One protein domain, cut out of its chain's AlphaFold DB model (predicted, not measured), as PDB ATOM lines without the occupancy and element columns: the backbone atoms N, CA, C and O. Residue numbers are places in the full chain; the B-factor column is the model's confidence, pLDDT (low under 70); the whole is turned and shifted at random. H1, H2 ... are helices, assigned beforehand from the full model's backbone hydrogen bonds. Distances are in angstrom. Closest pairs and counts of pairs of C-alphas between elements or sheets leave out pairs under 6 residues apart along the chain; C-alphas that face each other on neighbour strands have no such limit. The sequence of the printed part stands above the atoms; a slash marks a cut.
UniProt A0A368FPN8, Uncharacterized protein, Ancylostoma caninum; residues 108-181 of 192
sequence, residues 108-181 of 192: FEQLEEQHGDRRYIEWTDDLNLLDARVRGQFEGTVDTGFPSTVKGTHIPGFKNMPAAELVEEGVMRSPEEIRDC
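Overview. This is residues 108 to 181 of the 192 residues of an uncharacterized protein of Ancylostoma caninum (UniProt A0A368FPN8). With little regular structure, this is a flat, winding chain of loops with four short helices set apart along it. H1 and a turn at residues 114 to 119 make one end, H3 and H4 the other, H2 and the loop 140 to 153 one side; residues 130 to 131 and 159 to 160 pair in the middle. The printed part has 74 residues, 20 of them in H1, H2, H3 and H4, in that order, with no named strand; its class is all helix. It is loose, with a radius of gyration of the C-alphas of 15.1 A, and spans 45 by 35 by 18 A.

Arrangement. H1, residues 108 to 112, is apart from H2, residues 135 to 139. H3, residues 163 to 166, and H4, residues 175 to 180, are close but not clearly touching; their closest C-alphas, of Leu 166 and Ile 178, are 6.6 A apart. H2 is apart from H3 and H4, and H1 from both. Short pairings join residues 114 to 115 with 118 to 119 and 167 to 168 with 171 to 172, antiparallel, and 130 to 131 with 159 to 160, parallel. In H1, H2 and H4 every O i to N i+4 pair is within hydrogen-bond range; H3 is too short for one.

Along the chain. H1 begins at C-alpha 108 (9.457, -0.211, -36.371) and is 6.4 A long; H2 is 6.0 A, H3 5.5 A. H4, 8.6 A, ends at C-alpha 180 (3.531, -29.521, -45.177).

Size, cuts and confidence. The C-alphas farthest apart, of Gly 116 and Glu 169, are 45.8 A apart. The printed part has no cut. The links H1 to H2 and H2 to H3 are long, H3 to H4 short. Residues 145 to 150 and 181 have pLDDT under 70.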
ATOM      1  N   PHE A 108       9.200   0.068 -37.781       86.69
ATOM      2  CA  PHE A 108       9.457  -0.211 -36.371       86.69
ATOM      3  C   PHE A 108       8.485   0.551 -35.457       86.69
ATOM      4  O   PHE A 108       7.923  -0.027 -34.535       86.69
ATOM      5  N   GLU A 109       8.198   1.813 -35.772       89.31
ATOM      6  CA  GLU A 109       7.259   2.640 -35.010       89.31
ATOM      7  C   GLU A 109       5.837   2.067 -35.031       89.31
ATOM      8  O   GLU A 109       5.131   2.166 -34.037       89.31
ATOM      9  N   GLN A 110       5.436   1.425 -36.133       88.75
ATOM     10  CA  GLN A 110       4.133   0.761 -36.253       88.75
ATOM     11  C   GLN A 110       4.083  -0.551 -35.459       88.75
ATOM     12  O   GLN A 110       3.030  -0.927 -34.960       88.75
ATOM     13  N   LEU A 111       5.212  -1.257 -35.322       88.69
ATOM     14  CA  LEU A 111       5.302  -2.433 -34.449       88.69
ATOM     15  C   LEU A 111       5.160  -2.052 -32.967       88.69
ATOM     16  O   LEU A 111       4.560  -2.799 -32.194       88.69
ATOM     17  N   GLU A 112       5.701  -0.896 -32.587       91.38
ATOM     18  CA  GLU A 112       5.668  -0.359 -31.221       91.38
ATOM     19  C   GLU A 112       4.387   0.431 -30.900       91.38
ATOM     20  O   GLU A 112       4.157   0.783 -29.742       91.38
ATOM     21  N   GLU A 113       3.543   0.708 -31.896       92.00
ATOM     22  CA  GLU A 113       2.303   1.461 -31.715       92.00
ATOM     23  C   GLU A 113       1.321   0.706 -30.804       92.00
ATOM     24  O   GLU A 113       1.108  -0.506 -30.927       92.00
ATOM     25  N   GLN A 114       0.725   1.437 -29.858       91.69
ATOM     26  CA  GLN A 114      -0.236   0.895 -28.902       91.69
ATOM     27  C   GLN A 114      -1.601   0.688 -29.572       91.69
ATOM     28  O   GLN A 114      -2.233   1.641 -30.027       91.69
ATOM     29  N   HIS A 115      -2.114  -0.542 -29.532       86.62
ATOM     30  CA  HIS A 115      -3.436  -0.902 -30.040       86.62
ATOM     31  C   HIS A 115      -4.271  -1.557 -28.935       86.62
ATOM     32  O   HIS A 115      -4.271  -2.775 -28.758       86.62
ATOM     33  N   GLY A 116      -5.009  -0.729 -28.189       89.62
ATOM     34  CA  GLY A 116      -5.759  -1.174 -27.016       89.62
ATOM     35  C   GLY A 116      -4.837  -1.362 -25.815       89.62
ATOM     36  O   GLY A 116      -4.170  -0.418 -25.397       89.62
ATOM     37  N   ASP A 117      -4.800  -2.569 -25.258       91.62
ATOM     38  CA  ASP A 117      -3.991  -2.949 -24.093       91.62
ATOM     39  C   ASP A 117      -2.597  -3.499 -24.446       91.62
ATOM     40  O   ASP A 117      -1.775  -3.677 -23.553       91.62
ATOM     41  N   ARG A 118      -2.297  -3.686 -25.735       91.88
ATOM     42  CA  ARG A 118      -1.032  -4.249 -26.234       91.88
ATOM     43  C   ARG A 118      -0.475  -3.491 -27.442       91.88
ATOM     44  O   ARG A 118      -1.230  -2.893 -28.212       91.88
ATOM     45  N   ARG A 119       0.840  -3.548 -27.644       91.94
ATOM     46  CA  ARG A 119       1.531  -3.051 -28.852       91.94
ATOM     47  C   ARG A 119       1.383  -4.040 -29.996       91.94
ATOM     48  O   ARG A 119       1.280  -5.234 -29.736       91.94
ATOM     49  N   TYR A 120       1.423  -3.598 -31.254       88.69
ATOM     50  CA  TYR A 120       1.238  -4.498 -32.408       88.69
ATOM     51  C   TYR A 120       2.194  -5.708 -32.397       88.69
ATOM     52  O   TYR A 120       1.789  -6.833 -32.692       88.69
ATOM     53  N   ILE A 121       3.450  -5.503 -31.988       90.94
ATOM     54  CA  ILE A 121       4.472  -6.556 -31.863       90.94
ATOM     55  C   ILE A 121       4.101  -7.683 -30.879       90.94
ATOM     56  O   ILE A 121       4.634  -8.783 -30.982       90.94
ATOM     57  N   GLU A 122       3.170  -7.437 -29.954       91.62
ATOM     58  CA  GLU A 122       2.724  -8.380 -28.918       91.62
ATOM     59  C   GLU A 122       1.524  -9.231 -29.369       91.62
ATOM     60  O   GLU A 122       1.065 -10.108 -28.643       91.62
ATOM     61  N   TRP A 123       0.997  -9.013 -30.580       90.06
ATOM     62  CA  TRP A 123      -0.172  -9.730 -31.110       90.06
ATOM     63  C   TRP A 123       0.176 -11.137 -31.628       90.06
ATOM     64  O   TRP A 123      -0.472 -11.645 -32.541       90.06
ATOM     65  N   THR A 124       1.188 -11.800 -31.067       88.88
ATOM     66  CA  THR A 124       1.711 -13.097 -31.540       88.88
ATOM     67  C   THR A 124       0.713 -14.254 -31.417       88.88
ATOM     68  O   THR A 124       0.860 -15.271 -32.093       88.88
ATOM     69  N   ASP A 125      -0.334 -14.092 -30.604       88.12
ATOM     70  CA  ASP A 125      -1.437 -15.058 -30.466       88.12
ATOM     71  C   ASP A 125      -2.533 -14.891 -31.545       88.12
ATOM     72  O   ASP A 125      -3.391 -15.763 -31.757       88.12
ATOM     73  N   ASP A 126      -2.500 -13.765 -32.262       87.94
ATOM     74  CA  ASP A 126      -3.453 -13.412 -33.316       87.94
ATOM     75  C   ASP A 126      -2.817 -13.350 -34.703       87.94
ATOM     76  O   ASP A 126      -3.481 -13.658 -35.695       87.94
ATOM     77  N   LEU A 127      -1.530 -13.007 -34.771       86.00
ATOM     78  CA  LEU A 127      -0.758 -12.848 -35.994       86.00
ATOM     79  C   LEU A 127       0.428 -13.808 -36.026       86.00
ATOM     80  O   LEU A 127       1.111 -14.040 -35.034       86.00
ATOM     81  N   ASN A 128       0.727 -14.311 -37.221       85.50
ATOM     82  CA  ASN A 128       1.953 -15.061 -37.457       85.50
ATOM     83  C   ASN A 128       3.076 -14.099 -37.838       85.50
ATOM     84  O   ASN A 128       3.165 -13.663 -38.985       85.50
ATOM     85  N   LEU A 129       3.939 -13.790 -36.875       88.69
ATOM     86  CA  LEU A 129       5.152 -13.011 -37.100       88.69
ATOM     87  C   LEU A 129       6.302 -13.976 -37.399       88.69
ATOM     88  O   LEU A 129       6.759 -14.711 -36.522       88.69
ATOM     89  N   LEU A 130       6.704 -14.029 -38.670       91.06
ATOM     90  CA  LEU A 130       7.675 -15.001 -39.170       91.06
ATOM     91  C   LEU A 130       9.064 -14.383 -39.313       91.06
ATOM     92  O   LEU A 130       9.243 -13.375 -39.997       91.06
ATOM     93  N   ASP A 131      10.063 -15.043 -38.739       91.94
ATOM     94  CA  ASP A 131      11.469 -14.712 -38.930       91.94
ATOM     95  C   ASP A 131      12.103 -15.634 -39.978       91.94
ATOM     96  O   ASP A 131      12.151 -16.854 -39.800       91.94
ATOM     97  N   ALA A 132      12.612 -15.039 -41.059       92.31
ATOM     98  CA  ALA A 132      13.168 -15.751 -42.208       92.31
ATOM     99  C   ALA A 132      14.652 -16.146 -42.079       92.31
ATOM    100  O   ALA A 132      15.228 -16.708 -43.022       92.31
ATOM    101  N   ARG A 133      15.307 -15.818 -40.959       91.56
ATOM    102  CA  ARG A 133      16.721 -16.142 -40.717       91.56
ATOM    103  C   ARG A 133      16.924 -17.640 -40.504       91.56
ATOM    104  O   ARG A 133      15.991 -18.385 -40.224       91.56
ATOM    105  N   VAL A 134      18.176 -18.078 -40.640       90.62
ATOM    106  CA  VAL A 134      18.563 -19.467 -40.340       90.62
ATOM    107  C   VAL A 134      18.335 -19.773 -38.858       90.62
ATOM    108  O   VAL A 134      18.549 -18.896 -38.019       90.62
ATOM    109  N   ARG A 135      17.962 -21.018 -38.540       91.81
ATOM    110  CA  ARG A 135      17.532 -21.429 -37.189       91.81
ATOM    111  C   ARG A 135      18.468 -20.976 -36.083       91.81
ATOM    112  O   ARG A 135      18.042 -20.293 -35.161       91.81
ATOM    113  N   GLY A 136      19.770 -21.203 -36.234       91.19
ATOM    114  CA  GLY A 136      20.709 -20.819 -35.184       91.19
ATOM    115  C   GLY A 136      20.801 -19.308 -34.916       91.19
ATOM    116  O   GLY A 136      21.143 -18.904 -33.809       91.19
ATOM    117  N   GLN A 137      20.487 -18.448 -35.897       91.50
ATOM    118  CA  GLN A 137      20.428 -16.995 -35.676       91.50
ATOM    119  C   GLN A 137      19.172 -16.584 -34.907       91.50
ATOM    120  O   GLN A 137      19.183 -15.570 -34.211       91.50
ATOM    121  N   PHE A 138      18.092 -17.346 -35.053       91.44
ATOM    122  CA  PHE A 138      16.859 -17.160 -34.301       91.44
ATOM    123  C   PHE A 138      17.013 -17.693 -32.867       91.44
ATOM    124  O   PHE A 138      16.699 -17.001 -31.903       91.44
ATOM    125  N   GLU A 139      17.586 -18.886 -32.719       90.81
ATOM    126  CA  GLU A 139      17.794 -19.579 -31.438       90.81
ATOM    127  C   GLU A 139      18.956 -19.018 -30.605       90.81
ATOM    128  O   GLU A 139      19.093 -19.339 -29.428       90.81
ATOM    129  N   GLY A 140      19.819 -18.195 -31.199       89.12
ATOM    130  CA  GLY A 140      20.980 -17.634 -30.505       89.12
ATOM    131  C   GLY A 140      22.193 -18.539 -30.402       89.12
ATOM    132  O   GLY A 140      23.110 -18.266 -29.625       89.12
ATOM    133  N   THR A 141      22.235 -19.585 -31.219       89.69
ATOM    134  CA  THR A 141      23.336 -20.549 -31.261       89.69
ATOM    135  C   THR A 141      24.431 -20.158 -32.255       89.69
ATOM    136  O   THR A 141      25.557 -20.632 -32.119       89.69
ATOM    137  N   VAL A 142      24.151 -19.260 -33.211       87.81
ATOM    138  CA  VAL A 142      25.158 -18.701 -34.137       87.81
ATOM    139  C   VAL A 142      25.059 -17.177 -34.263       87.81
ATOM    140  O   VAL A 142      24.013 -16.580 -33.998       87.81
ATOM    141  N   ASP A 143      26.149 -16.541 -34.699       84.56
ATOM    142  CA  ASP A 143      26.210 -15.092 -34.908       84.56
ATOM    143  C   ASP A 143      25.361 -14.623 -36.103       84.56
ATOM    144  O   ASP A 143      25.230 -15.287 -37.139       84.56
ATOM    145  N   THR A 144      24.810 -13.416 -35.982       77.00
ATOM    146  CA  THR A 144      23.979 -12.800 -37.033       77.00
ATOM    147  C   THR A 144      24.787 -12.277 -38.227       77.00
ATOM    148  O   THR A 144      24.248 -12.141 -39.327       77.00
ATOM    149  N   GLY A 145      26.089 -12.030 -38.040       68.38
ATOM    150  CA  GLY A 145      27.012 -11.619 -39.101       68.38
ATOM    151  C   GLY A 145      26.862 -10.165 -39.578       68.38
ATOM    152  O   GLY A 145      27.344  -9.846 -40.664       68.38
ATOM    153  N   PHE A 146      26.214  -9.287 -38.800       62.06
ATOM    154  CA  PHE A 146      26.026  -7.859 -39.106       62.06
ATOM    155  C   PHE A 146      26.322  -6.972 -37.890       62.06
ATOM    156  O   PHE A 146      25.941  -7.317 -36.776       62.06
ATOM    157  N   PRO A 147      26.833  -5.748 -38.107       54.88
ATOM    158  CA  PRO A 147      28.256  -5.355 -38.085       54.88
ATOM    159  C   PRO A 147      29.056  -5.711 -36.805       54.88
ATOM    160  O   PRO A 147      30.175  -5.242 -36.622       54.88
ATOM    161  N   SER A 148      28.532  -6.575 -35.944       57.84
ATOM    162  CA  SER A 148      29.161  -7.095 -34.732       57.84
ATOM    163  C   SER A 148      28.757  -8.559 -34.533       57.84
ATOM    164  O   SER A 148      27.707  -8.988 -35.011       57.84
ATOM    165  N   THR A 149      29.571  -9.347 -33.829       62.06
ATOM    166  CA  THR A 149      29.229 -10.717 -33.402       62.06
ATOM    167  C   THR A 149      28.178 -10.653 -32.295       62.06
ATOM    168  O   THR A 149      28.473 -10.788 -31.107       62.06
ATOM    169  N   VAL A 150      26.948 -10.326 -32.684       68.19
ATOM    170  CA  VAL A 150      25.777 -10.460 -31.826       68.19
ATOM    171  C   VAL A 150      25.343 -11.910 -31.954       68.19
ATOM    172  O   VAL A 150      24.969 -12.344 -33.053       68.19
ATOM    173  N   LYS A 151      25.402 -12.643 -30.837       70.69
ATOM    174  CA  LYS A 151      24.775 -13.962 -30.745       70.69
ATOM    175  C   LYS A 151      23.318 -13.810 -31.153       70.69
ATOM    176  O   LYS A 151      22.685 -12.818 -30.791       70.69
ATOM    177  N   GLY A 152      22.810 -14.747 -31.945       72.94
ATOM    178  CA  GLY A 152      21.424 -14.704 -32.391       72.94
ATOM    179  C   GLY A 152      20.426 -14.465 -31.244       72.94
ATOM    180  O   GLY A 152      20.690 -14.720 -30.070       72.94
ATOM    181  N   THR A 153      19.267 -13.940 -31.599       83.31
ATOM    182  CA  THR A 153      18.164 -13.645 -30.682       83.31
ATOM    183  C   THR A 153      16.884 -13.583 -31.499       83.31
ATOM    184  O   THR A 153      16.950 -13.388 -32.718       83.31
ATOM    185  N   HIS A 154      15.733 -13.716 -30.853       88.88
ATOM    186  CA  HIS A 154      14.429 -13.546 -31.474       88.88
ATOM    187  C   HIS A 154      13.491 -12.772 -30.554       88.88
ATOM    188  O   HIS A 154      13.690 -12.707 -29.341       88.88
ATOM    189  N   ILE A 155      12.461 -12.186 -31.156       88.62
ATOM    190  CA  ILE A 155      11.380 -11.544 -30.419       88.62
ATOM    191  C   ILE A 155      10.463 -12.656 -29.882       88.62
ATOM    192  O   ILE A 155      10.057 -13.515 -30.671       88.62
ATOM    193  N   PRO A 156      10.145 -12.684 -28.574       88.12
ATOM    194  CA  PRO A 156       9.244 -13.685 -28.008       88.12
ATOM    195  C   PRO A 156       7.926 -13.789 -28.786       88.12
ATOM    196  O   PRO A 156       7.354 -12.779 -29.186       88.12
ATOM    197  N   GLY A 157       7.462 -15.017 -29.021       88.75
ATOM    198  CA  GLY A 157       6.229 -15.305 -29.765       88.75
ATOM    199  C   GLY A 157       6.364 -15.288 -31.295       88.75
ATOM    200  O   GLY A 157       5.480 -15.800 -31.982       88.75
ATOM    201  N   PHE A 158       7.470 -14.778 -31.853       91.19
ATOM    202  CA  PHE A 158       7.753 -14.940 -33.282       91.19
ATOM    203  C   PHE A 158       8.033 -16.410 -33.593       91.19
ATOM    204  O   PHE A 158       8.535 -17.158 -32.756       91.19
ATOM    205  N   LYS A 159       7.744 -16.821 -34.827       90.38
ATOM    206  CA  LYS A 159       7.998 -18.178 -35.319       90.38
ATOM    207  C   LYS A 159       9.118 -18.146 -36.342       90.38
ATOM    208  O   LYS A 159       9.173 -17.247 -37.181       90.38
ATOM    209  N   ASN A 160      10.003 -19.133 -36.314       91.75
ATOM    210  CA  ASN A 160      11.081 -19.205 -37.289       91.75
ATOM    211  C   ASN A 160      10.658 -19.997 -38.531       91.75
ATOM    212  O   ASN A 160      10.313 -21.173 -38.448       91.75
ATOM    213  N   MET A 161      10.735 -19.345 -39.691       91.56
ATOM    214  CA  MET A 161      10.526 -19.947 -41.003       91.56
ATOM    215  C   MET A 161      11.722 -19.612 -41.900       91.56
ATOM    216  O   MET A 161      11.648 -18.668 -42.691       91.56
ATOM    217  N   PRO A 162      12.851 -20.331 -41.776       91.69
ATOM    218  CA  PRO A 162      14.049 -20.014 -42.536       91.69
ATOM    219  C   PRO A 162      13.786 -20.019 -44.044       91.69
ATOM    220  O   PRO A 162      13.427 -21.042 -44.618       91.69
ATOM    221  N   ALA A 163      14.052 -18.899 -44.724       90.75
ATOM    222  CA  ALA A 163      13.848 -18.807 -46.176       90.75
ATOM    223  C   ALA A 163      14.684 -19.834 -46.962       90.75
ATOM    224  O   ALA A 163      14.321 -20.217 -48.069       90.75
ATOM    225  N   ALA A 164      15.799 -20.285 -46.377       89.69
ATOM    226  CA  ALA A 164      16.649 -21.328 -46.936       89.69
ATOM    227  C   ALA A 164      15.934 -22.678 -47.069       89.69
ATOM    228  O   ALA A 164      16.226 -23.421 -47.995       89.69
ATOM    229  N   GLU A 165      15.016 -22.985 -46.152       91.12
ATOM    230  CA  GLU A 165      14.324 -24.274 -46.095       91.12
ATOM    231  C   GLU A 165      13.161 -24.353 -47.092       91.12
ATOM    232  O   GLU A 165      12.688 -25.445 -47.394       91.12
ATOM    233  N   LEU A 166      12.748 -23.217 -47.666       91.31
ATOM    234  CA  LEU A 166      11.736 -23.144 -48.726       91.31
ATOM    235  C   LEU A 166      12.283 -23.509 -50.115       91.31
ATOM    236  O   LEU A 166      11.514 -23.586 -51.072       91.31
ATOM    237  N   VAL A 167      13.597 -23.703 -50.232       91.81
ATOM    238  CA  VAL A 167      14.291 -23.999 -51.489       91.81
ATOM    239  C   VAL A 167      14.935 -25.376 -51.398       91.81
ATOM    240  O   VAL A 167      15.660 -25.668 -50.448       91.81
ATOM    241  N   GLU A 168      14.705 -26.205 -52.408       92.56
ATOM    242  CA  GLU A 168      15.253 -27.551 -52.543       92.56
ATOM    243  C   GLU A 168      15.898 -27.699 -53.922       92.56
ATOM    244  O   GLU A 168      15.337 -27.277 -54.927       92.56
ATOM    245  N   GLU A 169      17.132 -28.212 -53.970       91.19
ATOM    246  CA  GLU A 169      17.903 -28.369 -55.217       91.19
ATOM    247  C   GLU A 169      17.984 -27.095 -56.086       91.19
ATOM    248  O   GLU A 169      18.101 -27.138 -57.311       91.19
ATOM    249  N   GLY A 170      17.956 -25.933 -55.428       91.06
ATOM    250  CA  GLY A 170      18.056 -24.629 -56.073       91.06
ATOM    251  C   GLY A 170      16.738 -24.061 -56.592       91.06
ATOM    252  O   GLY A 170      16.765 -22.931 -57.056       91.06
ATOM    253  N   VAL A 171      15.609 -24.757 -56.465       94.69
ATOM    254  CA  VAL A 171      14.271 -24.278 -56.858       94.69
ATOM    255  C   VAL A 171      13.328 -24.234 -55.656       94.69
ATOM    256  O   VAL A 171      13.620 -24.803 -54.605       94.69
ATOM    257  N   MET A 172      12.218 -23.510 -55.759       93.81
ATOM    258  CA  MET A 172      11.204 -23.487 -54.706       93.81
ATOM    259  C   MET A 172      10.620 -24.885 -54.509       93.81
ATOM    260  O   MET A 172      10.287 -25.577 -55.471       93.81
ATOM    261  N   ARG A 173      10.426 -25.267 -53.245       93.69
ATOM    262  CA  ARG A 173       9.560 -26.399 -52.903       93.69
ATOM    263  C   ARG A 173       8.155 -26.176 -53.469       93.69
ATOM    264  O   ARG A 173       7.701 -25.036 -53.614       93.69
ATOM    265  N   SER A 174       7.443 -27.262 -53.753       91.56
ATOM    266  CA  SER A 174       6.055 -27.184 -54.211       91.56
ATOM    267  C   SER A 174       5.147 -26.518 -53.165       91.56
ATOM    268  O   SER A 174       5.436 -26.549 -51.964       91.56
ATOM    269  N   PRO A 175       4.013 -25.925 -53.574       89.12
ATOM    270  CA  PRO A 175       3.049 -25.363 -52.634       89.12
ATOM    271  C   PRO A 175       2.551 -26.367 -51.585       89.12
ATOM    272  O   PRO A 175       2.232 -25.960 -50.469       89.12
ATOM    273  N   GLU A 176       2.440 -27.647 -51.938       88.50
ATOM    274  CA  GLU A 176       2.105 -28.753 -51.037       88.50
ATOM    275  C   GLU A 176       3.214 -28.966 -50.007       88.50
ATOM    276  O   GLU A 176       2.949 -28.915 -48.810       88.50
ATOM    277  N   GLU A 177       4.464 -29.095 -50.454       88.00
ATOM    278  CA  GLU A 177       5.612 -29.263 -49.563       88.00
ATOM    279  C   GLU A 177       5.814 -28.059 -48.652       88.00
ATOM    280  O   GLU A 177       6.156 -28.247 -47.497       88.00
ATOM    281  N   ILE A 178       5.582 -26.828 -49.120       87.38
ATOM    282  CA  ILE A 178       5.669 -25.623 -48.278       87.38
ATOM    283  C   ILE A 178       4.559 -25.615 -47.221       87.38
ATOM    284  O   ILE A 178       4.810 -25.238 -46.078       87.38
ATOM    285  N   ARG A 179       3.340 -26.047 -47.575       82.12
ATOM    286  CA  ARG A 179       2.234 -26.210 -46.615       82.12
ATOM    287  C   ARG A 179       2.546 -27.286 -45.574       82.12
ATOM    288  O   ARG A 179       2.230 -27.104 -44.397       82.12
ATOM    289  N   ASP A 180       3.172 -28.374 -46.010       77.12
ATOM    290  CA  ASP A 180       3.531 -29.521 -45.177       77.12
ATOM    291  C   ASP A 180       4.864 -29.350 -44.446       77.12
ATOM    292  O   ASP A 180       5.122 -30.084 -43.488       77.12
ATOM    293  N   CYS A 181       5.675 -28.359 -44.835       66.75
ATOM    294  CA  CYS A 181       6.839 -27.866 -44.111       66.75
ATOM    295  C   CYS A 181       6.327 -27.211 -42.822       66.75
ATOM    296  O   CYS A 181       6.282 -25.994 -42.655       66.75
TER     297      CYS A 181